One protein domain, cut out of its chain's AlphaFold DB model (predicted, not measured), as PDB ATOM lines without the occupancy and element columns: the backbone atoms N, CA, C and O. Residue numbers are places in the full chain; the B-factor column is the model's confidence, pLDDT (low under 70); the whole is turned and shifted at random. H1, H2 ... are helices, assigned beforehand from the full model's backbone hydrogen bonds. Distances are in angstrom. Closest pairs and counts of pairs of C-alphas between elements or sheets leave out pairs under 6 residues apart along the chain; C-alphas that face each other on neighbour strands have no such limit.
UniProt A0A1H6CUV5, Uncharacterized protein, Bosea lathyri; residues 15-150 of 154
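Overview. This is residues 15 to 150 of the 154 residues of an uncharacterized protein of Bosea lathyri (UniProt A0A1H6CUV5). Two long helices, H5 and H6, lie side by side as a hairpin and make one layer, and H1, H3, H4 and H8 are spread over one side of it. H1 crosses H5 steeply and H3 packs on H1; at the other end of the hairpin, H8 packs on residues 116 to 124 of H6, and H4 packs on H8. The short H2 makes a corner with H1, and the five-residue H7 lies at one far end of the long axis. The printed part has 136 residues, with eight named helices in the order H1 to H8 and no named strand; the class is all helix. It is compact, with a radius of gyration of the C-alphas of 14.6 A and spans of 43 by 31 by 23 A.

Arrangement. Start at H1, residues 15 to 30; its residues 28 to 29 touch H2, residues 35 to 41, only at the corner, with the closest C-alphas, Arg 29 and Arg 35, 4.9 A apart. Residues 50 to 54 of H3, residues 46 to 62, touch H1 at a steep tilt of 48 degrees, opposite ways, closest at C-alphas Ile 21 and Glu 50, 6.5 A. H5, residues 83 to 100, touches H1 at a steep tilt of 46 degrees, opposite ways, closest at C-alphas Phe 24 and Thr 96, 6.0 A. H5 and H6, residues 103 to 124, form a helical hairpin at a shallow tilt of 9 degrees, with the closest C-alphas, Ala 97 and Ala 106, 5.1 A apart. Residues 116 to 124 of H6 touch H8, residues 136 to 148, opposite ways at a shallow tilt of 33 degrees, only just short of steep; C-alphas Ala 123 and Arg 139 are closest, 5.1 A. H4, residues 70 to 77, touches H8 at C-alphas Leu 71 and Glu 144, 5.8 A. H7, residues 129 to 133, touches no helix. Every O i to N i+4 pair is within hydrogen-bond range in H1, H3, H4, H5, H6 and H8; H2 has 2 of 3, and H7 has 0 of 1, with 1 of 2 O i to N i+3 pairs within range.

Along the chain. Find C-alpha 15 at (-24.716, -0.796, 20.013); from there H1 runs 22.5 A. H2 spans 9.9 A, H3 23.5 A and H4 10.5 A. H5 begins at C-alpha 83, (-42.818, 0.297, 44.690), and runs 26.1 A; H6 runs 30.2 A. H7 spans 6.8 A, and H8 runs 18.2 A to C-alpha 148 at (-33.331, 17.068, 35.576).

Size, cuts and confidence. Look to the C-alphas of Asp 15 and Gly 129 for the two farthest apart, 44.9 A. The printed part has no cut and no long link. Mean pLDDT of the printed part is 87.3; residues 129 to 131 are under 70.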
ATOM      1  N   ASP A  15     -24.295   0.582  20.268       85.81
ATOM      2  CA  ASP A  15     -24.716  -0.796  20.013       85.81
ATOM      3  C   ASP A  15     -24.935  -1.546  21.335       85.81
ATOM      4  O   ASP A  15     -25.981  -2.158  21.535       85.81
ATOM      5  N   SER A  16     -24.018  -1.395  22.293       87.50
ATOM      6  CA  SER A  16     -24.134  -1.971  23.636       87.50
ATOM      7  C   SER A  16     -25.355  -1.441  24.390       87.50
ATOM      8  O   SER A  16     -26.041  -2.198  25.075       87.50
ATOM      9  N   LEU A  17     -25.652  -0.141  24.272       88.62
ATOM     10  CA  LEU A  17     -26.850   0.441  24.881       88.62
ATOM     11  C   LEU A  17     -28.125  -0.150  24.267       88.62
ATOM     12  O   LEU A  17     -29.057  -0.500  24.994       88.62
ATOM     13  N   ARG A  18     -28.155  -0.300  22.939       90.44
ATOM     14  CA  ARG A  18     -29.281  -0.903  22.223       90.44
ATOM     15  C   ARG A  18     -29.488  -2.364  22.619       90.44
ATOM     16  O   ARG A  18     -30.623  -2.750  22.889       90.44
ATOM     17  N   ASP A  19     -28.417  -3.142  22.730       92.69
ATOM     18  CA  ASP A  19     -28.483  -4.543  23.159       92.69
ATOM     19  C   ASP A  19     -29.061  -4.677  24.574       92.69
ATOM     20  O   ASP A  19     -29.922  -5.526  24.815       92.69
ATOM     21  N   ILE A  20     -28.667  -3.794  25.500       93.69
ATOM     22  CA  ILE A  20     -29.245  -3.747  26.854       93.69
ATOM     23  C   ILE A  20     -30.733  -3.436  26.802       93.69
ATOM     24  O   ILE A  20     -31.511  -4.100  27.479       93.69
ATOM     25  N   ILE A  21     -31.144  -2.441  26.017       93.88
ATOM     26  CA  ILE A  21     -32.550  -2.032  25.924       93.88
ATOM     27  C   ILE A  21     -33.410  -3.167  25.377       93.88
ATOM     28  O   ILE A  21     -34.487  -3.430  25.918       93.88
ATOM     29  N   LEU A  22     -32.935  -3.857  24.340       95.19
ATOM     30  CA  LEU A  22     -33.638  -4.990  23.751       95.19
ATOM     31  C   LEU A  22     -33.746  -6.144  24.749       95.19
ATOM     32  O   LEU A  22     -34.855  -6.596  25.034       95.19
ATOM     33  N   ALA A  23     -32.628  -6.557  25.351       96.12
ATOM     34  CA  ALA A  23     -32.609  -7.644  26.325       96.12
ATOM     35  C   ALA A  23     -33.443  -7.324  27.574       96.12
ATOM     36  O   ALA A  23     -34.198  -8.169  28.058       96.12
ATOM     37  N   PHE A  24     -33.383  -6.085  28.061       96.25
ATOM     38  CA  PHE A  24     -34.187  -5.633  29.190       96.25
ATOM     39  C   PHE A  24     -35.673  -5.648  28.838       96.25
ATOM     40  O   PHE A  24     -36.490  -6.158  29.602       96.25
ATOM     41  N   SER A  25     -36.040  -5.158  27.653       94.31
ATOM     42  CA  SER A  25     -37.428  -5.162  27.191       94.31
ATOM     43  C   SER A  25     -37.950  -6.588  26.993       94.31
ATOM     44  O   SER A  25     -39.110  -6.877  27.289       94.31
ATOM     45  N   GLU A  26     -37.132  -7.514  26.495       95.12
ATOM     46  CA  GLU A  26     -37.468  -8.942  26.437       95.12
ATOM     47  C   GLU A  26     -37.664  -9.529  27.839       95.12
ATOM     48  O   GLU A  26     -38.684 -10.177  28.098       95.12
ATOM     49  N   GLY A  27     -36.756  -9.223  28.767       95.12
ATOM     50  CA  GLY A  27     -36.866  -9.592  30.175       95.12
ATOM     51  C   GLY A  27     -38.167  -9.089  30.800       95.12
ATOM     52  O   GLY A  27     -38.898  -9.862  31.416       95.12
ATOM     53  N   LEU A  28     -38.532  -7.827  30.563       94.06
ATOM     54  CA  LEU A  28     -39.763  -7.212  31.061       94.06
ATOM     55  C   LEU A  28     -41.021  -7.923  30.539       94.06
ATOM     56  O   LEU A  28     -41.981  -8.134  31.286       94.06
ATOM     57  N   ARG A  29     -41.015  -8.337  29.265       93.19
ATOM     58  CA  ARG A  29     -42.100  -9.127  28.656       93.19
ATOM     59  C   ARG A  29     -42.183 -10.539  29.221       93.19
ATOM     60  O   ARG A  29     -43.277 -11.099  29.289       93.19
ATOM     61  N   ALA A  30     -41.056 -11.123  29.607       94.00
ATOM     62  CA  ALA A  30     -41.004 -12.448  30.212       94.00
ATOM     63  C   ALA A  30     -41.304 -12.425  31.724       94.00
ATOM     64  O   ALA A  30     -41.760 -13.431  32.272       94.00
ATOM     65  N   HIS A  31     -41.102 -11.285  32.390       94.75
ATOM     66  CA  HIS A  31     -41.166 -11.166  33.841       94.75
ATOM     67  C   HIS A  31     -42.571 -11.453  34.383       94.75
ATOM     68  O   HIS A  31     -43.552 -10.788  34.043       94.75
ATOM     69  N   SER A  32     -42.681 -12.435  35.279       89.62
ATOM     70  CA  SER A  32     -43.963 -12.990  35.737       89.62
ATOM     71  C   SER A  32     -44.894 -11.951  36.378       89.62
ATOM     72  O   SER A  32     -46.111 -12.017  36.189       89.62
ATOM     73  N   ARG A  33     -44.323 -10.972  37.090       89.38
ATOM     74  CA  ARG A  33     -45.057  -9.912  37.798       89.38
ATOM     75  C   ARG A  33     -45.295  -8.661  36.950       89.38
ATOM     76  O   ARG A  33     -46.341  -8.033  37.088       89.38
ATOM     77  N   LEU A  34     -44.375  -8.329  36.042       89.00
ATOM     78  CA  LEU A  34     -44.432  -7.085  35.257       89.00
ATOM     79  C   LEU A  34     -45.155  -7.276  33.920       89.00
ATOM     80  O   LEU A  34     -45.829  -6.362  33.453       89.00
ATOM     81  N   ARG A  35     -45.109  -8.476  33.327       89.88
ATOM     82  CA  ARG A  35     -45.668  -8.758  31.997       89.88
ATOM     83  C   ARG A  35     -47.121  -8.329  31.846       89.88
ATOM     84  O   ARG A  35     -47.464  -7.619  30.910       89.88
ATOM     85  N   ASN A  36     -47.999  -8.773  32.747       87.69
ATOM     86  CA  ASN A  36     -49.440  -8.498  32.632       87.69
ATOM     87  C   ASN A  36     -49.744  -7.001  32.684       87.69
ATOM     88  O   ASN A  36     -50.729  -6.529  32.121       87.69
ATOM     89  N   LEU A  37     -48.897  -6.282  33.398       85.75
ATOM     90  CA  LEU A  37     -49.027  -4.876  33.662       85.75
ATOM     91  C   LEU A  37     -48.497  -4.053  32.487       85.75
ATOM     92  O   LEU A  37     -49.215  -3.214  31.948       85.75
ATOM     93  N   LEU A  38     -47.305  -4.391  32.001       88.44
ATOM     94  CA  LEU A  38     -46.706  -3.781  30.819       88.44
ATOM     95  C   LEU A  38     -47.512  -4.089  29.556       88.44
ATOM     96  O   LEU A  38     -47.675  -3.218  28.712       88.44
ATOM     97  N   ASN A  39     -48.141  -5.262  29.462       88.88
ATOM     98  CA  ASN A  39     -49.079  -5.561  28.378       88.88
ATOM     99  C   ASN A  39     -50.292  -4.618  28.352       88.88
ATOM    100  O   ASN A  39     -50.860  -4.401  27.287       88.88
ATOM    101  N   ARG A  40     -50.710  -4.058  29.495       86.69
ATOM    102  CA  ARG A  40     -51.806  -3.075  29.541       86.69
ATOM    103  C   ARG A  40     -51.334  -1.668  29.194       86.69
ATOM    104  O   ARG A  40     -52.081  -0.930  28.565       86.69
ATOM    105  N   VAL A  41     -50.127  -1.309  29.627       85.94
ATOM    106  CA  VAL A  41     -49.568   0.043  29.484       85.94
ATOM    107  C   VAL A  41     -48.912   0.239  28.116       85.94
ATOM    108  O   VAL A  41     -49.229   1.181  27.394       85.94
ATOM    109  N   VAL A  42     -48.004  -0.665  27.753       87.69
ATOM    110  CA  VAL A  42     -47.227  -0.637  26.508       87.69
ATOM    111  C   VAL A  42     -47.993  -1.334  25.384       87.69
ATOM    112  O   VAL A  42     -48.071  -0.824  24.265       87.69
ATOM    113  N   GLY A  43     -48.598  -2.490  25.676       86.25
ATOM    114  CA  GLY A  43     -49.367  -3.265  24.699       86.25
ATOM    115  C   GLY A  43     -48.549  -3.591  23.449       86.25
ATOM    116  O   GLY A  43     -47.519  -4.251  23.535       86.25
ATOM    117  N   ASN A  44     -48.998  -3.109  22.285       87.81
ATOM    118  CA  ASN A  44     -48.308  -3.307  21.003       87.81
ATOM    119  C   ASN A  44     -47.289  -2.198  20.672       87.81
ATOM    120  O   ASN A  44     -46.679  -2.241  19.609       87.81
ATOM    121  N   ARG A  45     -47.095  -1.205  21.551       89.88
ATOM    122  CA  ARG A  45     -46.209  -0.050  21.323       89.88
ATOM    123  C   ARG A  45     -44.818  -0.223  21.929       89.88
ATOM    124  O   ARG A  45     -44.233   0.716  22.461       89.88
ATOM    125  N   TRP A  46     -44.295  -1.439  21.891       92.06
ATOM    126  CA  TRP A  46     -42.993  -1.710  22.485       92.06
ATOM    127  C   TRP A  46     -41.844  -0.976  21.797       92.06
ATOM    128  O   TRP A  46     -40.938  -0.538  22.487       92.06
ATOM    129  N   CYS A  47     -41.920  -0.793  20.479       91.50
ATOM    130  CA  CYS A  47     -40.934  -0.001  19.745       91.50
ATOM    131  C   CYS A  47     -40.869   1.435  20.296       91.50
ATOM    132  O   CYS A  47     -39.795   1.932  20.609       91.50
ATOM    133  N   ASP A  48     -42.025   2.075  20.523       90.50
ATOM    134  CA  ASP A  48     -42.079   3.425  21.103       90.50
ATOM    135  C   ASP A  48     -41.510   3.457  22.530       90.50
ATOM    136  O   ASP A  48     -40.848   4.419  22.917       90.50
ATOM    137  N   PHE A  49     -41.770   2.408  23.318       90.50
ATOM    138  CA  PHE A  49     -41.209   2.262  24.662       90.50
ATOM    139  C   PHE A  49     -39.683   2.130  24.626       90.50
ATOM    140  O   PHE A  49     -39.002   2.822  25.376       90.50
ATOM    141  N   GLU A  50     -39.147   1.289  23.741       93.31
ATOM    142  CA  GLU A  50     -37.708   1.077  23.561       93.31
ATOM    143  C   GLU A  50     -37.010   2.365  23.107       93.31
ATOM    144  O   GLU A  50     -35.996   2.737  23.690       93.31
ATOM    145  N   VAL A  51     -37.595   3.104  22.159       91.12
ATOM    146  CA  VAL A  51     -37.088   4.416  21.714       91.12
ATOM    147  C   VAL A  51     -37.111   5.442  22.850       91.12
ATOM    148  O   VAL A  51     -36.156   6.197  23.033       91.12
ATOM    149  N   GLY A  52     -38.189   5.476  23.640       89.62
ATOM    150  CA  GLY A  52     -38.283   6.351  24.808       89.62
ATOM    151  C   GLY A  52     -37.239   6.013  25.875       89.62
ATOM    152  O   GLY A  52     -36.620   6.914  26.438       89.62
ATOM    153  N   LEU A  53     -36.999   4.721  26.112       90.38
ATOM    154  CA  LEU A  53     -35.984   4.246  27.047       90.38
ATOM    155  C   LEU A  53     -34.562   4.535  26.545       90.38
ATOM    156  O   LEU A  53     -33.720   4.951  27.337       90.38
ATOM    157  N   GLU A  54     -34.302   4.383  25.244       90.56
ATOM    158  CA  GLU A  54     -33.033   4.762  24.608       90.56
ATOM    159  C   GLU A  54     -32.755   6.246  24.804       90.56
ATOM    160  O   GLU A  54     -31.673   6.615  25.261       90.56
ATOM    161  N   HIS A  55     -33.746   7.097  24.536       89.12
ATOM    162  CA  HIS A  55     -33.631   8.533  24.756       89.12
ATOM    163  C   HIS A  55     -33.372   8.863  26.232       89.12
ATOM    164  O   HIS A  55     -32.443   9.613  26.531       89.12
ATOM    165  N   PHE A  56     -34.134   8.258  27.147       89.38
ATOM    166  CA  PHE A  56     -33.988   8.458  28.588       89.38
ATOM    167  C   PHE A  56     -32.594   8.067  29.085       89.38
ATOM    168  O   PHE A  56     -31.916   8.875  29.713       89.38
ATOM    169  N   LEU A  57     -32.130   6.851  28.777       88.25
ATOM    170  CA  LEU A  57     -30.809   6.381  29.192       88.25
ATOM    171  C   LEU A  57     -29.708   7.211  28.539       88.25
ATOM    172  O   LEU A  57     -28.765   7.610  29.211       88.25
ATOM    173  N   THR A  58     -29.847   7.552  27.261       87.19
ATOM    174  CA  THR A  58     -28.892   8.422  26.573       87.19
ATOM    175  C   THR A  58     -28.780   9.770  27.274       87.19
ATOM    176  O   THR A  58     -27.666  10.201  27.547       87.19
ATOM    177  N   ALA A  59     -29.899  10.417  27.607       85.19
ATOM    178  CA  ALA A  59     -29.939  11.697  28.314       85.19
ATOM    179  C   ALA A  59     -29.396  11.607  29.747       85.19
ATOM    180  O   ALA A  59     -28.663  12.495  30.197       85.19
ATOM    181  N   LEU A  60     -29.717  10.512  30.444       84.69
ATOM    182  CA  LEU A  60     -29.271  10.230  31.802       84.69
ATOM    183  C   LEU A  60     -27.764  10.075  31.858       84.69
ATOM    184  O   LEU A  60     -27.100  10.759  32.639       84.69
ATOM    185  N   ILE A  61     -27.238   9.202  30.996       82.56
ATOM    186  CA  ILE A  61     -25.811   9.009  30.865       82.56
ATOM    187  C   ILE A  61     -25.236  10.380  30.470       82.56
ATOM    188  O   ILE A  61     -24.466  10.908  31.266       82.56
ATOM    189  N   ALA A  62     -25.737  11.036  29.397       81.56
ATOM    190  CA  ALA A  62     -25.367  12.381  28.878       81.56
ATOM    191  C   ALA A  62     -25.381  13.527  29.890       81.56
ATOM    192  O   ALA A  62     -24.754  14.558  29.635       81.56
ATOM    193  N   ARG A  63     -26.063  13.356  31.025       79.12
ATOM    194  CA  ARG A  63     -26.339  14.415  32.000       79.12
ATOM    195  C   ARG A  63     -26.897  15.672  31.325       79.12
ATOM    196  O   ARG A  63     -26.589  16.789  31.734       79.12
ATOM    197  N   THR A  64     -27.705  15.501  30.279       79.75
ATOM    198  CA  THR A  64     -28.300  16.626  29.535       79.75
ATOM    199  C   THR A  64     -29.435  17.278  30.314       79.75
ATOM    200  O   THR A  64     -29.732  18.448  30.090       79.75
ATOM    201  N   GLY A  65     -30.077  16.521  31.209       77.00
ATOM    202  CA  GLY A  65     -31.271  16.939  31.945       77.00
ATOM    203  C   GLY A  65     -32.562  16.843  31.125       77.00
ATOM    204  O   GLY A  65     -33.646  16.939  31.690       77.00
ATOM    205  N   ASP A  66     -32.472  16.630  29.812       83.25
ATOM    206  CA  ASP A  66     -33.631  16.428  28.941       83.25
ATOM    207  C   ASP A  66     -33.958  14.939  28.844       83.25
ATOM    208  O   ASP A  66     -33.598  14.264  27.884       83.25
ATOM    209  N   HIS A  67     -34.587  14.418  29.895       79.62
ATOM    210  CA  HIS A  67     -34.914  12.996  30.024       79.62
ATOM    211  C   HIS A  67     -36.278  12.642  29.412       79.62
ATOM    212  O   HIS A  67     -36.833  11.584  29.705       79.62
ATOM    213  N   GLY A  68     -36.881  13.543  28.627       78.19
ATOM    214  CA  GLY A  68     -38.201  13.334  28.022       78.19
ATOM    215  C   GLY A  68     -39.354  13.190  29.028       78.19
ATOM    216  O   GLY A  68     -40.406  12.658  28.675       78.19
ATOM    217  N   GLY A  69     -39.172  13.634  30.278       77.31
ATOM    218  CA  GLY A  69     -40.172  13.497  31.338       77.31
ATOM    219  C   GLY A  69     -40.263  12.090  31.934       77.31
ATOM    220  O   GLY A  69     -41.328  11.742  32.434       77.31
ATOM    221  N   GLY A  70     -39.208  11.270  31.831       80.94
ATOM    222  CA  GLY A  70     -39.218   9.823  32.078       80.94
ATOM    223  C   GLY A  70     -40.056   9.342  33.271       80.94
ATOM    224  O   GLY A  70     -40.880   8.443  33.098       80.94
ATOM    225  N   LEU A  71     -39.923   9.949  34.458       82.44
ATOM    226  CA  LEU A  71     -40.691   9.539  35.643       82.44
ATOM    227  C   LEU A  71     -42.156   9.982  35.574       82.44
ATOM    228  O   LEU A  71     -43.053   9.224  35.949       82.44
ATOM    229  N   VAL A  72     -42.413  11.197  35.082       85.50
ATOM    230  CA  VAL A  72     -43.775  11.723  34.894       85.50
ATOM    231  C   VAL A  72     -44.522  10.906  33.842       85.50
ATOM    232  O   VAL A  72     -45.632  10.449  34.106       85.50
ATOM    233  N   ALA A  73     -43.900  10.663  32.690       84.12
ATOM    234  CA  ALA A  73     -44.470   9.884  31.598       84.12
ATOM    235  C   ALA A  73     -44.756   8.438  32.028       84.12
ATOM    236  O   ALA A  73     -45.823   7.904  31.723       84.12
ATOM    237  N   LEU A  74     -43.842   7.820  32.787       82.88
ATOM    238  CA  LEU A  74     -44.055   6.492  33.358       82.88
ATOM    239  C   LEU A  74     -45.265   6.478  34.298       82.88
ATOM    240  O   LEU A  74     -46.113   5.596  34.184       82.88
ATOM    241  N   TYR A  75     -45.376   7.457  35.197       84.25
ATOM    242  CA  TYR A  75     -46.502   7.554  36.127       84.25
ATOM    243  C   TYR A  75     -47.844   7.789  35.416       84.25
ATOM    244  O   TYR A  75     -48.836   7.136  35.741       84.25
ATOM    245  N   GLU A  76     -47.888   8.683  34.427       85.38
ATOM    246  CA  GLU A  76     -49.099   8.957  33.643       85.38
ATOM    247  C   GLU A  76     -49.544   7.735  32.833       85.38
ATOM    248  O   GLU A  76     -50.735   7.415  32.785       85.38
ATOM    249  N   ALA A  77     -48.589   7.022  32.230       81.56
ATOM    250  CA  ALA A  77     -48.855   5.795  31.490       81.56
ATOM    251  C   ALA A  77     -49.245   4.635  32.418       81.56
ATOM    252  O   ALA A  77     -49.986   3.736  32.012       81.56
ATOM    253  N   PHE A  78     -48.774   4.656  33.667       83.19
ATOM    254  CA  PHE A  78     -48.955   3.568  34.609       83.19
ATOM    255  C   PHE A  78     -49.428   4.035  36.005       83.19
ATOM    256  O   PHE A  78     -48.686   3.965  36.985       83.19
ATOM    257  N   PRO A  79     -50.718   4.403  36.157       78.19
ATOM    258  CA  PRO A  79     -51.256   4.908  37.427       78.19
ATOM    259  C   PRO A  79     -51.253   3.896  38.583       78.19
ATOM    260  O   PRO A  79     -51.362   4.281  39.743       78.19
ATOM    261  N   ALA A  80     -51.170   2.600  38.271       84.12
ATOM    262  CA  ALA A  80     -51.076   1.520  39.255       84.12
ATOM    263  C   ALA A  80     -49.617   1.120  39.559       84.12
ATOM    264  O   ALA A  80     -49.375   0.031  40.087       84.12
ATOM    265  N   LEU A  81     -48.647   1.976  39.205       85.06
ATOM    266  CA  LEU A  81     -47.246   1.806  39.570       85.06
ATOM    267  C   LEU A  81     -47.121   1.718  41.087       85.06
ATOM    268  O   LEU A  81     -47.629   2.555  41.829       85.06
ATOM    269  N   ALA A  82     -46.443   0.664  41.524       90.00
ATOM    270  CA  ALA A  82     -46.242   0.337  42.922       90.00
ATOM    271  C   ALA A  82     -44.736   0.163  43.150       90.00
ATOM    272  O   ALA A  82     -44.023  -0.153  42.189       90.00
ATOM    273  N   PRO A  83     -44.245   0.367  44.379       90.75
ATOM    274  CA  PRO A  83     -42.818   0.297  44.690       90.75
ATOM    275  C   PRO A  83     -42.176  -1.018  44.246       90.75
ATOM    276  O   PRO A  83     -41.088  -1.019  43.682       90.75
ATOM    277  N   GLU A  84     -42.889  -2.135  44.406       92.69
ATOM    278  CA  GLU A  84     -42.389  -3.463  44.058       92.69
ATOM    279  C   GLU A  84     -42.149  -3.604  42.554       92.69
ATOM    280  O   GLU A  84     -41.248  -4.326  42.146       92.69
ATOM    281  N   HIS A  85     -42.920  -2.900  41.720       91.88
ATOM    282  CA  HIS A  85     -42.707  -2.902  40.275       91.88
ATOM    283  C   HIS A  85     -41.423  -2.157  39.890       91.88
ATOM    284  O   HIS A  85     -40.754  -2.553  38.939       91.88
ATOM    285  N   VAL A  86     -41.082  -1.091  40.622       92.50
ATOM    286  CA  VAL A  86     -39.828  -0.349  40.423       92.50
ATOM    287  C   VAL A  86     -38.645  -1.208  40.855       92.50
ATOM    288  O   VAL A  86     -37.673  -1.307  40.116       92.50
ATOM    289  N   THR A  87     -38.747  -1.884  42.003       93.44
ATOM    290  CA  THR A  87     -37.716  -2.819  42.472       93.44
ATOM    291  C   THR A  87     -37.518  -3.984  41.501       93.44
ATOM    292  O   THR A  87     -36.389  -4.229  41.096       93.44
ATOM    293  N   ASP A  88     -38.595  -4.637  41.051       94.31
ATOM    294  CA  ASP A  88     -38.508  -5.743  40.086       94.31
ATOM    295  C   ASP A  88     -37.838  -5.294  38.768       94.31
ATOM    296  O   ASP A  88     -37.017  -6.012  38.200       94.31
ATOM    297  N   ALA A  89     -38.174  -4.097  38.267       93.19
ATOM    298  CA  ALA A  89     -37.565  -3.551  37.053       93.19
ATOM    299  C   ALA A  89     -36.086  -3.182  37.250       93.19
ATOM    300  O   ALA A  89     -35.283  -3.413  36.347       93.19
ATOM    301  N   ARG A  90     -35.722  -2.641  38.417       94.31
ATOM    302  CA  ARG A  90     -34.337  -2.327  38.786       94.31
ATOM    303  C   ARG A  90     -33.474  -3.582  38.810       94.31
ATOM    304  O   ARG A  90     -32.449  -3.622  38.136       94.31
ATOM    305  N   ASP A  91     -33.919  -4.610  39.525       95.06
ATOM    306  CA  ASP A  91     -33.168  -5.854  39.687       95.06
ATOM    307  C   ASP A  91     -32.959  -6.535  38.321       95.06
ATOM    308  O   ASP A  91     -31.838  -6.896  37.961       95.06
ATOM    309  N   LEU A  92     -34.008  -6.588  37.491       96.00
ATOM    310  CA  LEU A  92     -33.918  -7.101  36.122       96.00
ATOM    311  C   LEU A  92     -32.952  -6.286  35.244       96.00
ATOM    312  O   LEU A  92     -32.224  -6.853  34.425       96.00
ATOM    313  N   PHE A  93     -32.946  -4.959  35.377       95.06
ATOM    314  CA  PHE A  93     -32.037  -4.098  34.624       95.06
ATOM    315  C   PHE A  93     -30.576  -4.358  35.011       95.06
ATOM    316  O   PHE A  93     -29.728  -4.493  34.129       95.06
ATOM    317  N   MET A  94     -30.286  -4.507  36.307       93.75
ATOM    318  CA  MET A  94     -28.948  -4.850  36.800       93.75
ATOM    319  C   MET A  94     -28.480  -6.214  36.282       93.75
ATOM    320  O   MET A  94     -27.360  -6.336  35.785       93.75
ATOM    321  N   GLU A  95     -29.339  -7.236  36.344       95.12
ATOM    322  CA  GLU A  95     -29.049  -8.570  35.797       95.12
ATOM    323  C   GLU A  95     -28.755  -8.515  34.291       95.12
ATOM    324  O   GLU A  95     -27.799  -9.131  33.803       95.12
ATOM    325  N   THR A  96     -29.540  -7.726  33.556       95.25
ATOM    326  CA  THR A  96     -29.357  -7.520  32.114       95.25
ATOM    327  C   THR A  96     -28.021  -6.834  31.824       95.25
ATOM    328  O   THR A  96     -27.243  -7.313  30.997       95.25
ATOM    329  N   ALA A  97     -27.711  -5.751  32.541       92.62
ATOM    330  CA  ALA A  97     -26.463  -5.013  32.385       92.62
ATOM    331  C   ALA A  97     -25.241  -5.897  32.675       92.62
ATOM    332  O   ALA A  97     -24.288  -5.886  31.901       92.62
ATOM    333  N   LEU A  98     -25.279  -6.711  33.736       93.19
ATOM    334  CA  LEU A  98     -24.201  -7.645  34.091       93.19
ATOM    335  C   LEU A  98     -23.994  -8.764  33.064       93.19
ATOM    336  O   LEU A  98     -22.891  -9.295  32.955       93.19
ATOM    337  N   THR A  99     -25.043  -9.134  32.328       94.25
ATOM    338  CA  THR A  99     -24.970 -10.181  31.299       94.25
ATOM    339  C   THR A  99     -24.301  -9.677  30.020       94.25
ATOM    340  O   THR A  99     -23.600 -10.436  29.352       94.25
ATOM    341  N   ILE A 100     -24.515  -8.406  29.673       91.50
ATOM    342  CA  ILE A 100     -24.095  -7.831  28.385       91.50
ATOM    343  C   ILE A 100     -22.782  -7.062  28.513       91.50
ATOM    344  O   ILE A 100     -21.932  -7.116  27.624       91.50
ATOM    345  N   LEU A 101     -22.597  -6.343  29.618       88.50
ATOM    346  CA  LEU A 101     -21.478  -5.433  29.788       88.50
ATOM    347  C   LEU A 101     -20.341  -6.044  30.608       88.50
ATOM    348  O   LEU A 101     -20.560  -6.855  31.509       88.50
ATOM    349  N   PRO A 102     -19.104  -5.565  30.398       87.88
ATOM    350  CA  PRO A 102     -18.035  -5.759  31.364       87.88
ATOM    351  C   PRO A 102     -18.437  -5.241  32.752       87.88
ATOM    352  O   PRO A 102     -19.055  -4.184  32.871       87.88
ATOM    353  N   LEU A 103     -17.987  -5.929  33.807       86.50
ATOM    354  CA  LEU A 103     -18.374  -5.658  35.201       86.50
ATOM    355  C   LEU A 103     -18.299  -4.176  35.606       86.50
ATOM    356  O   LEU A 103     -19.204  -3.677  36.262       86.50
ATOM    357  N   HIS A 104     -17.237  -3.466  35.220       83.94
ATOM    358  CA  HIS A 104     -17.067  -2.053  35.577       83.94
ATOM    359  C   HIS A 104     -18.116  -1.148  34.911       83.94
ATOM    360  O   HIS A 104     -18.629  -0.239  35.553       83.94
ATOM    361  N   ALA A 105     -18.467  -1.417  33.650       85.75
ATOM    362  CA  ALA A 105     -19.489  -0.666  32.931       85.75
ATOM    363  C   ALA A 105     -20.895  -1.017  33.441       85.75
ATOM    364  O   ALA A 105     -21.711  -0.120  33.638       85.75
ATOM    365  N   ALA A 106     -21.149  -2.300  33.729       88.94
ATOM    366  CA  ALA A 106     -22.387  -2.748  34.362       88.94
ATOM    367  C   ALA A 106     -22.598  -2.087  35.732       88.94
ATOM    368  O   ALA A 106     -23.697  -1.615  36.011       88.94
ATOM    369  N   ALA A 107     -21.549  -2.011  36.560       87.69
ATOM    370  CA  ALA A 107     -21.601  -1.376  37.873       87.69
ATOM    371  C   ALA A 107     -21.971   0.108  37.763       87.69
ATOM    372  O   ALA A 107     -22.950   0.534  38.363       87.69
ATOM    373  N   SER A 108     -21.265   0.875  36.929       85.75
ATOM    374  CA  SER A 108     -21.556   2.304  36.767       85.75
ATOM    375  C   SER A 108     -22.939   2.576  36.160       85.75
ATOM    376  O   SER A 108     -23.593   3.546  36.533       85.75
ATOM    377  N   LEU A 109     -23.410   1.738  35.228       87.50
ATOM    378  CA  LEU A 109     -24.760   1.877  34.673       87.50
ATOM    379  C   LEU A 109     -25.836   1.509  35.707       87.50
ATOM    380  O   LEU A 109     -26.873   2.167  35.771       87.50
ATOM    381  N   SER A 110     -25.577   0.493  36.530       88.69
ATOM    382  CA  SER A 110     -26.475   0.084  37.612       88.69
ATOM    383  C   SER A 110     -26.568   1.153  38.696       88.69
ATOM    384  O   SER A 110     -27.669   1.459  39.123       88.69
ATOM    385  N   GLU A 111     -25.461   1.801  39.070       87.94
ATOM    386  CA  GLU A 111     -25.468   2.936  40.009       87.94
ATOM    387  C   GLU A 111     -26.352   4.089  39.506       87.94
ATOM    388  O   GLU A 111     -27.138   4.658  40.263       87.94
ATOM    389  N   LEU A 112     -26.279   4.412  38.207       86.50
ATOM    390  CA  LEU A 112     -27.162   5.412  37.600       86.50
ATOM    391  C   LEU A 112     -28.635   4.987  37.663       86.50
ATOM    392  O   LEU A 112     -29.494   5.801  38.008       86.50
ATOM    393  N   ALA A 113     -28.931   3.731  37.331       88.00
ATOM    394  CA  ALA A 113     -30.287   3.194  37.392       88.00
ATOM    395  C   ALA A 113     -30.826   3.156  38.832       88.00
ATOM    396  O   ALA A 113     -31.990   3.498  39.051       88.00
ATOM    397  N   ASP A 114     -29.983   2.825  39.810       89.56
ATOM    398  CA  ASP A 114     -30.306   2.827  41.236       89.56
ATOM    399  C   ASP A 114     -30.693   4.227  41.704       89.56
ATOM    400  O   ASP A 114     -31.757   4.387  42.299       89.56
ATOM    401  N   SER A 115     -29.921   5.261  41.355       87.69
ATOM    402  CA  SER A 115     -30.265   6.650  41.682       87.69
ATOM    403  C   SER A 115     -31.633   7.071  41.129       87.69
ATOM    404  O   SER A 115     -32.395   7.764  41.811       87.69
ATOM    405  N   VAL A 116     -31.971   6.654  39.905       89.12
ATOM    406  CA  VAL A 116     -33.290   6.922  39.303       89.12
ATOM    407  C   VAL A 116     -34.392   6.160  40.040       89.12
ATOM    408  O   VAL A 116     -35.434   6.736  40.367       89.12
ATOM    409  N   CYS A 117     -34.173   4.878  40.325       90.44
ATOM    410  CA  CYS A 117     -35.138   4.047  41.034       90.44
ATOM    411  C   CYS A 117     -35.376   4.559  42.455       90.44
ATOM    412  O   CYS A 117     -36.519   4.605  42.894       90.44
ATOM    413  N   ASP A 118     -34.340   5.024  43.147       90.19
ATOM    414  CA  ASP A 118     -34.443   5.624  44.475       90.19
ATOM    415  C   ASP A 118     -35.276   6.906  44.460       90.19
ATOM    416  O   ASP A 118     -36.103   7.120  45.351       90.19
ATOM    417  N   LEU A 119     -35.119   7.753  43.439       88.38
ATOM    418  CA  LEU A 119     -35.977   8.925  43.251       88.38
ATOM    419  C   LEU A 119     -37.444   8.519  43.064       88.38
ATOM    420  O   LEU A 119     -38.325   9.075  43.724       88.38
ATOM    421  N   ALA A 120     -37.707   7.520  42.218       89.19
ATOM    422  CA  ALA A 120     -39.053   6.994  42.006       89.19
ATOM    423  C   ALA A 120     -39.640   6.378  43.290       89.19
ATOM    424  O   ALA A 120     -40.789   6.645  43.642       89.19
ATOM    425  N   LEU A 121     -38.850   5.602  44.033       90.56
ATOM    426  CA  LEU A 121     -39.261   4.953  45.276       90.56
ATOM    427  C   LEU A 121     -39.545   5.969  46.382       90.56
ATOM    428  O   LEU A 121     -40.577   5.852  47.037       90.56
ATOM    429  N   ARG A 122     -38.717   7.008  46.552       89.00
ATOM    430  CA  ARG A 122     -39.000   8.114  47.489       89.00
ATOM    431  C   ARG A 122     -40.282   8.851  47.118       89.00
ATOM    432  O   ARG A 122     -41.046   9.253  47.998       89.00
ATOM    433  N   ALA A 123     -40.536   9.016  45.820       87.94
ATOM    434  CA  ALA A 123     -41.767   9.623  45.344       87.94
ATOM    435  C   ALA A 123     -42.987   8.731  45.594       87.94
ATOM    436  O   ALA A 123     -44.036   9.279  45.906       87.94
ATOM    437  N   LEU A 124     -42.879   7.400  45.509       87.31
ATOM    438  CA  LEU A 124     -43.976   6.451  45.758       87.31
ATOM    439  C   LEU A 124     -44.221   6.205  47.259       87.31
ATOM    440  O   LEU A 124     -45.369   6.241  47.708       87.31
ATOM    441  N   CYS A 125     -43.147   6.040  48.032       86.75
ATOM    442  CA  CYS A 125     -43.106   5.734  49.463       86.75
ATOM    443  C   CYS A 125     -42.379   6.843  50.248       86.75
ATOM    444  O   CYS A 125     -41.200   6.707  50.569       86.75
ATOM    445  N   PRO A 126     -43.061   7.948  50.579       81.69
ATOM    446  CA  PRO A 126     -42.444   9.053  51.290       81.69
ATOM    447  C   PRO A 126     -42.248   8.693  52.768       81.69
ATOM    448  O   PRO A 126     -43.180   8.264  53.444       81.69
ATOM    449  N   GLU A 127     -41.043   8.918  53.287       73.81
ATOM    450  CA  GLU A 127     -40.674   8.561  54.667       73.81
ATOM    451  C   GLU A 127     -41.149   9.581  55.720       73.81
ATOM    452  O   GLU A 127     -41.203   9.277  56.911       73.81
ATOM    453  N   THR A 128     -41.492  10.810  55.312       70.94
ATOM    454  CA  THR A 128     -41.774  11.933  56.222       70.94
ATOM    455  C   THR A 128     -43.219  12.427  56.148       70.94
ATOM    456  O   THR A 128     -43.832  12.492  55.084       70.94
ATOM    457  N   GLY A 129     -43.761  12.838  57.301       61.31
ATOM    458  CA  GLY A 129     -45.173  13.204  57.477       61.31
ATOM    459  C   GLY A 129     -45.699  14.298  56.542       61.31
ATOM    460  O   GLY A 129     -46.841  14.221  56.100       61.31
ATOM    461  N   THR A 130     -44.875  15.286  56.183       64.62
ATOM    462  CA  THR A 130     -45.252  16.332  55.217       64.62
ATOM    463  C   THR A 130     -45.356  15.782  53.796       64.62
ATOM    464  O   THR A 130     -46.344  16.048  53.114       64.62
ATOM    465  N   ALA A 131     -44.406  14.944  53.372       68.75
ATOM    466  CA  ALA A 131     -44.416  14.315  52.053       68.75
ATOM    467  C   ALA A 131     -45.556  13.290  51.885       68.75
ATOM    468  O   ALA A 131     -46.078  13.134  50.783       68.75
ATOM    469  N   ILE A 132     -46.011  12.652  52.972       73.19
ATOM    470  CA  ILE A 132     -47.188  11.761  52.964       73.19
ATOM    471  C   ILE A 132     -48.465  12.520  52.573       73.19
ATOM    472  O   ILE A 132     -49.310  11.980  51.860       73.19
ATOM    473  N   THR A 133     -48.608  13.779  53.003       80.69
ATOM    474  CA  THR A 133     -49.780  14.608  52.664       80.69
ATOM    475  C   THR A 133     -49.723  15.213  51.260       80.69
ATOM    476  O   THR A 133     -50.744  15.668  50.742       80.69
ATOM    477  N   THR A 134     -48.553  15.194  50.617       84.81
ATOM    478  CA  THR A 134     -48.364  15.718  49.264       84.81
ATOM    479  C   THR A 134     -48.941  14.750  48.220       84.81
ATOM    480  O   THR A 134     -48.594  13.559  48.216       84.81
ATOM    481  N   PRO A 135     -49.781  15.227  47.278       87.69
ATOM    482  CA  PRO A 135     -50.302  14.395  46.198       87.69
ATOM    483  C   PRO A 135     -49.180  13.704  45.413       87.69
ATOM    484  O   PRO A 135     -48.162  14.327  45.110       87.69
ATOM    485  N   LEU A 136     -49.376  12.435  45.038       85.06
ATOM    486  CA  LEU A 136     -48.359  11.647  44.325       85.06
ATOM    487  C   LEU A 136     -47.885  12.335  43.035       85.06
ATOM    488  O   LEU A 136     -46.689  12.421  42.793       85.06
ATOM    489  N   ALA A 137     -48.797  12.937  42.270       86.75
ATOM    490  CA  ALA A 137     -48.443  13.702  41.073       86.75
ATOM    491  C   ALA A 137     -47.500  14.893  41.353       86.75
ATOM    492  O   ALA A 137     -46.705  15.268  40.496       86.75
ATOM    493  N   CYS A 138     -47.565  15.515  42.537       87.38
ATOM    494  CA  CYS A 138     -46.599  16.548  42.926       87.38
ATOM    495  C   CYS A 138     -45.241  15.929  43.269       87.38
ATOM    496  O   CYS A 138     -44.235  16.391  42.745       87.38
ATOM    497  N   ARG A 139     -45.223  14.833  44.038       89.62
ATOM    498  CA  ARG A 139     -43.990  14.106  44.385       89.62
ATOM    499  C   ARG A 139     -43.242  13.580  43.156       89.62
ATOM    500  O   ARG A 139     -42.027  13.697  43.085       89.62
ATOM    501  N   ILE A 140     -43.961  13.048  42.166       89.44
ATOM    502  CA  ILE A 140     -43.366  12.576  40.906       89.44
ATOM    503  C   ILE A 140     -42.754  13.738  40.113       89.44
ATOM    504  O   ILE A 140     -41.650  13.603  39.596       89.44
ATOM    505  N   ARG A 141     -43.416  14.902  40.064       88.44
ATOM    506  CA  ARG A 141     -42.849  16.101  39.420       88.44
ATOM    507  C   ARG A 141     -41.608  16.622  40.144       88.44
ATOM    508  O   ARG A 141     -40.668  17.052  39.487       88.44
ATOM    509  N   GLU A 142     -41.587  16.573  41.472       88.19
ATOM    510  CA  GLU A 142     -40.402  16.923  42.265       88.19
ATOM    511  C   GLU A 142     -39.241  15.953  42.004       88.19
ATOM    512  O   GLU A 142     -38.100  16.391  41.867       88.19
ATOM    513  N   ALA A 143     -39.522  14.653  41.882       87.00
ATOM    514  CA  ALA A 143     -38.521  13.646  41.532       87.00
ATOM    515  C   ALA A 143     -37.977  13.829  40.106       87.00
ATOM    516  O   ALA A 143     -36.769  13.728  39.900       87.00
ATOM    517  N   GLU A 144     -38.835  14.156  39.138       87.00
ATOM    518  CA  GLU A 144     -38.419  14.490  37.771       87.00
ATOM    519  C   GLU A 144     -37.541  15.747  37.745       87.00
ATOM    520  O   GLU A 144     -36.488  15.754  37.112       87.00
ATOM    521  N   GLU A 145     -37.912  16.800  38.479       86.25
ATOM    522  CA  GLU A 145     -37.082  18.005  38.565       86.25
ATOM    523  C   GLU A 145     -35.735  17.707  39.238       86.25
ATOM    524  O   GLU A 145     -34.702  18.194  38.778       86.25
ATOM    525  N   ALA A 146     -35.714  16.858  40.273       85.44
ATOM    526  CA  ALA A 146     -34.481  16.387  40.899       85.44
ATOM    527  C   ALA A 146     -33.590  15.626  39.899       85.44
ATOM    528  O   ALA A 146     -32.381  15.861  39.850       85.44
ATOM    529  N   LEU A 147     -34.184  14.772  39.063       83.56
ATOM    530  CA  LEU A 147     -33.475  14.062  38.003       83.56
ATOM    531  C   LEU A 147     -32.923  15.025  36.938       83.56
ATOM    532  O   LEU A 147     -31.773  14.892  36.508       83.56
ATOM    533  N   ARG A 148     -33.709  16.034  36.551       81.06
ATOM    534  CA  ARG A 148     -33.331  17.068  35.576       81.06
ATOM    535  C   ARG A 148     -32.131  17.893  36.031       81.06
ATOM    536  O   ARG A 148     -31.227  18.144  35.240       81.06
ATOM    537  N   ILE A 149     -32.093  18.293  37.302       77.62
ATOM    538  CA  ILE A 149     -30.959  19.040  37.876       77.62
ATOM    539  C   ILE A 149     -29.772  18.135  38.258       77.62
ATOM    540  O   ILE A 149     -28.753  18.627  38.743       77.62
ATOM    541  N   GLY A 150     -29.904  16.816  38.071       70.31
ATOM    542  CA  GLY A 150     -28.901  15.816  38.435       70.31
ATOM    543  C   GLY A 150     -28.709  15.642  39.944       70.31
ATOM    544  O   GLY A 150     -27.657  15.179  40.392       70.31
TER     545      GLY A 150